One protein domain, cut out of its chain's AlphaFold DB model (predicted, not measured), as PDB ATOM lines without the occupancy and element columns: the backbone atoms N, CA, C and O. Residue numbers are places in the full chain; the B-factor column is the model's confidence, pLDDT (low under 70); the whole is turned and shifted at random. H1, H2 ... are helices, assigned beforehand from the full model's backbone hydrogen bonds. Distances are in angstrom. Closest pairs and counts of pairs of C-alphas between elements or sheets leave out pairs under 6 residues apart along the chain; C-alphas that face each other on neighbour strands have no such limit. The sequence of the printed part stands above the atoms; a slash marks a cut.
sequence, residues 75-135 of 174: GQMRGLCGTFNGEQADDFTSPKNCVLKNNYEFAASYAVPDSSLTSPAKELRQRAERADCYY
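This is residues 75 to 135 of the 174 residues of the protein "VWFD domain-containing protein" of Nesidiocoris tenuis (UniProt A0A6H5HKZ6). This is an elongated domain with little regular structure: two short helices, H1 and H2, pack about perpendicular to each other, with a long winding loop, residues 75 to 102, making one end. The link between the helices loops out to the other end near Ser 115, and residues 131 to 135 run back from H2 toward the first end. The 61 printed residues include two named helices, H1 then H2, and no named strand; the class is all helix, with 17 residues in named elements. The whole is compact, with a radius of gyration of the C-alphas of 11.4 A and spans of 34 by 20 by 15 A.

H2, residues 121 to 130, touches H1, residues 103 to 109; their closest C-alphas, those of Ala 128 and Glu 105, are 4.7 A apart. Their lines stand about perpendicular, at 88 degrees. Every O i to N i+4 pair is within hydrogen-bond range in H1, and 5 of 6 in H2.

H2 measures 14.6 A, ending at C-alpha 130 (29.109, -4.374, 8.801). H1 measures 9.7 A, beginning at C-alpha 103 (26.098, -8.154, -4.779).

The C-alphas farthest apart, of Gly 86 and Ser 115, are 35.2 A apart. The link from H1 to H2 is long, 11 residues. The printed part has no cut, and no printed residue is under 70 in pLDDT.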
ATOM      1  N   GLY A  75      15.304 -24.546  -0.844       94.56
ATOM      2  CA  GLY A  75      15.375 -23.671   0.335       94.56
ATOM      3  C   GLY A  75      16.464 -24.003   1.364       94.56
ATOM      4  O   GLY A  75      16.643 -23.242   2.321       94.56
ATOM      5  N   GLN A  76      17.209 -25.093   1.172       94.00
ATOM      6  CA  GLN A  76      18.267 -25.548   2.081       94.00
ATOM      7  C   GLN A  76      19.669 -25.146   1.610       94.00
ATOM      8  O   GLN A  76      20.629 -25.237   2.373       94.00
ATOM      9  N   MET A  77      19.802 -24.687   0.365       94.25
ATOM     10  CA  MET A  77      21.084 -24.257  -0.183       94.25
ATOM     11  C   MET A  77      21.515 -22.911   0.391       94.25
ATOM     12  O   MET A  77      20.691 -22.064   0.729       94.25
ATOM     13  N   ARG A  78      22.824 -22.707   0.488       94.12
ATOM     14  CA  ARG A  78      23.467 -21.421   0.768       94.12
ATOM     15  C   ARG A  78      24.727 -21.343  -0.084       94.12
ATOM     16  O   ARG A  78      25.285 -22.377  -0.454       94.12
ATOM     17  N   GLY A  79      25.185 -20.137  -0.387       95.62
ATOM     18  CA  GLY A  79      26.322 -19.916  -1.274       95.62
ATOM     19  C   GLY A  79      26.013 -18.914  -2.371       95.62
ATOM     20  O   GLY A  79      24.942 -18.317  -2.417       95.62
ATOM     21  N   LEU A  80      26.958 -18.777  -3.299       96.19
ATOM     22  CA  LEU A  80      26.851 -17.863  -4.439       96.19
ATOM     23  C   LEU A  80      25.703 -18.214  -5.402       96.19
ATOM     24  O   LEU A  80      25.261 -17.350  -6.149       96.19
ATOM     25  N   CYS A  81      25.210 -19.458  -5.375       95.38
ATOM     26  CA  CYS A  81      24.048 -19.906  -6.152       95.38
ATOM     27  C   CYS A  81      22.697 -19.608  -5.470       95.38
ATOM     28  O   CYS A  81      21.669 -20.083  -5.950       95.38
ATOM     29  N   GLY A  82      22.692 -18.862  -4.363       96.12
ATOM     30  CA  GLY A  82      21.475 -18.446  -3.675       96.12
ATOM     31  C   GLY A  82      20.892 -19.491  -2.726       96.12
ATOM     32  O   GLY A  82      21.586 -20.402  -2.259       96.12
ATOM     33  N   THR A  83      19.607 -19.333  -2.403       96.12
ATOM     34  CA  THR A  83      18.912 -20.163  -1.400       96.12
ATOM     35  C   THR A  83      18.127 -21.323  -2.013       96.12
ATOM     36  O   THR A  83      17.692 -22.231  -1.298       96.12
ATOM     37  N   PHE A  84      17.949 -21.313  -3.339       96.88
ATOM     38  CA  PHE A  84      17.199 -22.310  -4.107       96.88
ATOM     39  C   PHE A  84      15.761 -22.517  -3.595       96.88
ATOM     40  O   PHE A  84      15.228 -23.620  -3.641       96.88
ATOM     41  N   ASN A  85      15.099 -21.481  -3.077       95.19
ATOM     42  CA  ASN A  85      13.681 -21.541  -2.679       95.19
ATOM     43  C   ASN A  85      12.719 -21.015  -3.769       95.19
ATOM     44  O   ASN A  85      11.502 -21.169  -3.632       95.19
ATOM     45  N   GLY A  86      13.256 -20.455  -4.860       94.81
ATOM     46  CA  GLY A  86      12.507 -19.823  -5.951       94.81
ATOM     47  C   GLY A  86      12.166 -18.347  -5.731       94.81
ATOM     48  O   GLY A  86      11.452 -17.786  -6.553       94.81
ATOM     49  N   GLU A  87      12.655 -17.735  -4.654       93.81
ATOM     50  CA  GLU A  87      12.508 -16.319  -4.331       93.81
ATOM     51  C   GLU A  87      13.842 -15.598  -4.545       93.81
ATOM     52  O   GLU A  87      14.751 -15.676  -3.723       93.81
ATOM     53  N   GLN A  88      13.946 -14.853  -5.644       93.94
ATOM     54  CA  GLN A  88      15.174 -14.131  -5.986       93.94
ATOM     55  C   GLN A  88      15.501 -13.025  -4.976       93.94
ATOM     56  O   GLN A  88      16.666 -12.660  -4.814       93.94
ATOM     57  N   ALA A  89      14.494 -12.495  -4.270       92.94
ATOM     58  CA  ALA A  89      14.686 -11.410  -3.313       92.94
ATOM     59  C   ALA A  89      15.567 -11.791  -2.110       92.94
ATOM     60  O   ALA A  89      16.098 -10.898  -1.449       92.94
ATOM     61  N   ASP A  90      15.725 -13.087  -1.811       94.50
ATOM     62  CA  ASP A  90      16.558 -13.569  -0.703       94.50
ATOM     63  C   ASP A  90      17.804 -14.354  -1.138       94.50
ATOM     64  O   ASP A  90      18.568 -14.809  -0.284       94.50
ATOM     65  N   ASP A  91      18.096 -14.434  -2.439       96.69
ATOM     66  CA  ASP A  91      19.257 -15.181  -2.934       96.69
ATOM     67  C   ASP A  91      20.592 -14.599  -2.447       96.69
ATOM     68  O   ASP A  91      21.560 -15.335  -2.262       96.69
ATOM     69  N   PHE A  92      20.644 -13.306  -2.112       97.38
ATOM     70  CA  PHE A  92      21.824 -12.686  -1.499       97.38
ATOM     71  C   PHE A  92      21.922 -12.915   0.020       97.38
ATOM     72  O   PHE A  92      22.411 -12.068   0.773       97.38
ATOM     73  N   THR A  93      21.479 -14.082   0.492       96.69
ATOM     74  CA  THR A  93      21.634 -14.517   1.884       96.69
ATOM     75  C   THR A  93      23.088 -14.902   2.165       96.69
ATOM     76  O   THR A  93      23.599 -15.900   1.659       96.69
ATOM     77  N   SER A  94      23.765 -14.126   3.006       95.88
ATOM     78  CA  SER A  94      25.140 -14.372   3.471       95.88
ATOM     79  C   SER A  94      25.237 -15.557   4.456       95.88
ATOM     80  O   SER A  94      24.213 -15.986   5.001       95.88
ATOM     81  N   PRO A  95      26.451 -16.046   4.794       95.12
ATOM     82  CA  PRO A  95      26.634 -17.106   5.798       95.12
ATOM     83  C   PRO A  95      26.060 -16.786   7.187       95.12
ATOM     84  O   PRO A  95      25.784 -17.695   7.964       95.12
ATOM     85  N   LYS A  96      25.855 -15.500   7.505       93.25
ATOM     86  CA  LYS A  96      25.221 -15.042   8.754       93.25
ATOM     87  C   LYS A  96      23.683 -15.071   8.699       93.25
ATOM     88  O   LYS A  96      23.041 -14.551   9.605       93.25
ATOM     89  N   ASN A  97      23.089 -15.653   7.652       92.75
ATOM     90  CA  ASN A  97      21.647 -15.632   7.366       92.75
ATOM     91  C   ASN A  97      21.062 -14.210   7.238       92.75
ATOM     92  O   ASN A  97      19.903 -13.971   7.567       92.75
ATOM     93  N   CYS A  98      21.875 -13.277   6.744       94.56
ATOM     94  CA  CYS A  98      21.476 -11.906   6.434       94.56
ATOM     95  C   CYS A  98      21.341 -11.739   4.926       94.56
ATOM     96  O   CYS A  98      22.303 -12.046   4.217       94.56
ATOM     97  N   VAL A  99      20.210 -11.214   4.452       96.56
ATOM     98  CA  VAL A  99      20.056 -10.810   3.049       96.56
ATOM     99  C   VAL A  99      20.793  -9.490   2.854       96.56
ATOM    100  O   VAL A  99      20.454  -8.493   3.490       96.56
ATOM    101  N   LEU A 100      21.819  -9.492   2.004       96.81
ATOM    102  CA  LEU A 100      22.591  -8.301   1.659       96.81
ATOM    103  C   LEU A 100      22.062  -7.686   0.363       96.81
ATOM    104  O   LEU A 100      21.695  -8.393  -0.570       96.81
ATOM    105  N   LYS A 101      22.050  -6.354   0.283       95.50
ATOM    106  CA  LYS A 101      21.612  -5.642  -0.931       95.50
ATOM    107  C   LYS A 101      22.704  -5.540  -1.992       95.50
ATOM    108  O   LYS A 101      22.415  -5.528  -3.183       95.50
ATOM    109  N   ASN A 102      23.958  -5.423  -1.562       96.56
ATOM    110  CA  ASN A 102      25.088  -5.261  -2.461       96.56
ATOM    111  C   ASN A 102      25.626  -6.637  -2.886       96.56
ATOM    112  O   ASN A 102      26.051  -7.436  -2.052       96.56
ATOM    113  N   ASN A 103      25.633  -6.896  -4.193       96.38
ATOM    114  CA  ASN A 103      26.098  -8.154  -4.779       96.38
ATOM    115  C   ASN A 103      27.598  -8.413  -4.554       96.38
ATOM    116  O   ASN A 103      27.991  -9.559  -4.350       96.38
ATOM    117  N   TYR A 104      28.438  -7.375  -4.552       96.94
ATOM    118  CA  TYR A 104      29.873  -7.514  -4.286       96.94
ATOM    119  C   TYR A 104      30.146  -7.878  -2.824       96.94
ATOM    120  O   TYR A 104      30.995  -8.723  -2.547       96.94
ATOM    121  N   GLU A 105      29.416  -7.273  -1.885       97.12
ATOM    122  CA  GLU A 105      29.504  -7.611  -0.458       97.12
ATOM    123  C   GLU A 105      28.970  -9.025  -0.201       97.12
ATOM    124  O   GLU A 105      29.619  -9.813   0.487       97.12
ATOM    125  N   PHE A 106      27.850  -9.394  -0.829       97.50
ATOM    126  CA  PHE A 106      27.338 -10.765  -0.822       97.50
ATOM    127  C   PHE A 106      28.375 -11.770  -1.325       97.50
ATOM    128  O   PHE A 106      28.701 -12.714  -0.601       97.50
ATOM    129  N   ALA A 107      28.950 -11.550  -2.509       96.69
ATOM    130  CA  ALA A 107      29.946 -12.453  -3.071       96.69
ATOM    131  C   ALA A 107      31.177 -12.578  -2.159       96.69
ATOM    132  O   ALA A 107      31.635 -13.683  -1.863       96.69
ATOM    133  N   ALA A 108      31.670 -11.454  -1.632       96.12
ATOM    134  CA  ALA A 108      32.813 -11.439  -0.726       96.12
ATOM    135  C   ALA A 108      32.519 -12.067   0.649       96.12
ATOM    136  O   ALA A 108      33.432 -12.584   1.298       96.12
ATOM    137  N   SER A 109      31.258 -12.093   1.094       96.25
ATOM    138  CA  SER A 109      30.865 -12.762   2.345       96.25
ATOM    139  C   SER A 109      31.123 -14.277   2.320       96.25
ATOM    140  O   SER A 109      31.381 -14.872   3.369       96.25
ATOM    141  N   TYR A 110      31.147 -14.882   1.127       96.19
ATOM    142  CA  TYR A 110      31.484 -16.292   0.900       96.19
ATOM    143  C   TYR A 110      32.962 -16.537   0.566       96.19
ATOM    144  O   TYR A 110      33.358 -17.689   0.392       96.19
ATOM    145  N   ALA A 111      33.795 -15.495   0.495       94.31
ATOM    146  CA  ALA A 111      35.225 -15.668   0.265       94.31
ATOM    147  C   ALA A 111      35.874 -16.453   1.420       94.31
ATOM    148  O   ALA A 111      35.651 -16.138   2.592       94.31
ATOM    149  N   VAL A 112      36.688 -17.459   1.091       92.31
ATOM    150  CA  VAL A 112      37.405 -18.275   2.080       92.31
ATOM    151  C   VAL A 112      38.536 -17.433   2.690       92.31
ATOM    152  O   VAL A 112      39.348 -16.887   1.943       92.31
ATOM    153  N   PRO A 113      38.594 -17.263   4.025       89.25
ATOM    154  CA  PRO A 113      39.622 -16.453   4.667       89.25
ATOM    155  C   PRO A 113      40.931 -17.243   4.787       89.25
ATOM    156  O   PRO A 113      41.225 -17.822   5.830       89.25
ATOM    157  N   ASP A 114      41.719 -17.264   3.717       90.94
ATOM    158  CA  ASP A 114      43.067 -17.833   3.700       90.94
ATOM    159  C   ASP A 114      44.107 -16.805   3.210       90.94
ATOM    160  O   ASP A 114      43.801 -15.630   2.989       90.94
ATOM    161  N   SER A 115      45.364 -17.231   3.060       89.06
ATOM    162  CA  SER A 115      46.450 -16.360   2.595       89.06
ATOM    163  C   SER A 115      46.288 -15.880   1.147       89.06
ATOM    164  O   SER A 115      46.983 -14.950   0.748       89.06
ATOM    165  N   SER A 116      45.405 -16.501   0.358       89.56
ATOM    166  CA  SER A 116      45.097 -16.089  -1.015       89.56
ATOM    167  C   SER A 116      44.069 -14.957  -1.079       89.56
ATOM    168  O   SER A 116      43.920 -14.325  -2.126       89.56
ATOM    169  N   LEU A 117      43.389 -14.651   0.033       90.81
ATOM    170  CA  LEU A 117      42.407 -13.576   0.092       90.81
ATOM    171  C   LEU A 117      43.086 -12.199   0.052       90.81
ATOM    172  O   LEU A 117      43.527 -11.652   1.067       90.81
ATOM    173  N   THR A 118      43.121 -11.609  -1.136       91.75
ATOM    174  CA  THR A 118      43.703 -10.289  -1.398       91.75
ATOM    175  C   THR A 118      42.654  -9.171  -1.369       91.75
ATOM    176  O   THR A 118      41.440  -9.397  -1.447       91.75
ATOM    177  N   SER A 119      43.103  -7.918  -1.243       87.81
ATOM    178  CA  SER A 119      42.271  -6.767  -1.629       87.81
ATOM    179  C   SER A 119      42.023  -6.823  -3.142       87.81
ATOM    180  O   SER A 119      42.940  -7.196  -3.875       87.81
ATOM    181  N   PRO A 120      40.818  -6.486  -3.646       92.88
ATOM    182  CA  PRO A 120      39.689  -5.813  -2.983       92.88
ATOM    183  C   PRO A 120      38.690  -6.743  -2.265       92.88
ATOM    184  O   PRO A 120      37.812  -6.268  -1.541       92.88
ATOM    185  N   ALA A 121      38.803  -8.064  -2.437       92.38
ATOM    186  CA  ALA A 121      37.860  -9.026  -1.861       92.38
ATOM    187  C   ALA A 121      37.872  -9.000  -0.324       92.38
ATOM    188  O   ALA A 121      36.816  -9.047   0.308       92.38
ATOM    189  N   LYS A 122      39.054  -8.838   0.283       94.94
ATOM    190  CA  LYS A 122      39.209  -8.688   1.737       94.94
ATOM    191  C   LYS A 122      38.432  -7.488   2.296       94.94
ATOM    192  O   LYS A 122      37.759  -7.613   3.316       94.94
ATOM    193  N   GLU A 123      38.489  -6.344   1.621       95.75
ATOM    194  CA  GLU A 123      37.781  -5.122   2.027       95.75
ATOM    195  C   GLU A 123      36.269  -5.258   1.848       95.75
ATOM    196  O   GLU A 123      35.498  -4.882   2.728       95.75
ATOM    197  N   LEU A 124      35.828  -5.838   0.729       96.56
ATOM    198  CA  LEU A 124      34.415  -6.141   0.493       96.56
ATOM    199  C   LEU A 124      33.853  -7.105   1.537       96.56
ATOM    200  O   LEU A 124      32.735  -6.906   2.006       96.56
ATOM    201  N   ARG A 125      34.634  -8.105   1.956       95.44
ATOM    202  CA  ARG A 125      34.246  -9.027   3.025       95.44
ATOM    203  C   ARG A 125      34.057  -8.290   4.350       95.44
ATOM    204  O   ARG A 125      33.045  -8.485   5.013       95.44
ATOM    205  N   GLN A 126      34.989  -7.407   4.713       94.62
ATOM    206  CA  GLN A 126      34.860  -6.580   5.920       94.62
ATOM    207  C   GLN A 126      33.647  -5.643   5.860       94.62
ATOM    208  O   GLN A 126      32.981  -5.430   6.872       94.62
ATOM    209  N   ARG A 127      33.328  -5.097   4.680       96.19
ATOM    210  CA  ARG A 127      32.105  -4.308   4.480       96.19
ATOM    211  C   ARG A 127      30.853  -5.158   4.646       96.19
ATOM    212  O   ARG A 127      29.967  -4.755   5.389       96.19
ATOM    213  N   ALA A 128      30.824  -6.354   4.061       96.00
ATOM    214  CA  ALA A 128      29.719  -7.297   4.206       96.00
ATOM    215  C   ALA A 128      29.437  -7.658   5.674       96.00
ATOM    216  O   ALA A 128      28.290  -7.860   6.055       96.00
ATOM    217  N   GLU A 129      30.467  -7.704   6.526       93.50
ATOM    218  CA  GLU A 129      30.299  -7.958   7.961       93.50
ATOM    219  C   GLU A 129      29.609  -6.823   8.724       93.50
ATOM    220  O   GLU A 129      29.038  -7.087   9.783       93.50
ATOM    221  N   ARG A 130      29.685  -5.591   8.209       94.94
ATOM    222  CA  ARG A 130      29.109  -4.374   8.801       94.94
ATOM    223  C   ARG A 130      27.877  -3.866   8.048       94.94
ATOM    224  O   ARG A 130      27.307  -2.857   8.450       94.94
ATOM    225  N   ALA A 131      27.513  -4.517   6.948       95.19
ATOM    226  CA  ALA A 131      26.390  -4.133   6.112       95.19
ATOM    227  C   ALA A 131      25.055  -4.338   6.840       95.19
ATOM    228  O   ALA A 131      24.934  -5.174   7.740       95.19
ATOM    229  N   ASP A 132      24.037  -3.590   6.412       95.19
ATOM    230  CA  ASP A 132      22.676  -3.757   6.910       95.19
ATOM    231  C   ASP A 132      22.183  -5.188   6.655       95.19
ATOM    232  O   ASP A 132      22.214  -5.689   5.527       95.19
ATOM    233  N   CYS A 133      21.686  -5.826   7.711       93.69
ATOM    234  CA  CYS A 133      21.124  -7.165   7.648       93.69
ATOM    235  C   CYS A 133      19.605  -7.094   7.466       93.69
ATOM    236  O   CYS A 133      18.888  -6.612   8.346       93.69
ATOM    237  N   TYR A 134      19.113  -7.594   6.334       92.81
ATOM    238  CA  TYR A 134      17.683  -7.713   6.070       92.81
ATOM    239  C   TYR A 134      17.227  -9.155   6.299       92.81
ATOM    240  O   TYR A 134      17.915 -10.108   5.925       92.81
ATOM    241  N   TYR A 135      16.049  -9.309   6.899       85.38
ATOM    242  CA  TYR A 135      15.430 -10.606   7.156       85.38
ATOM    243  C   TYR A 135      14.122 -10.734   6.387       85.38
ATOM    244  O   TYR A 135      13.365  -9.770   6.241       85.38
TER     245      TYR A 135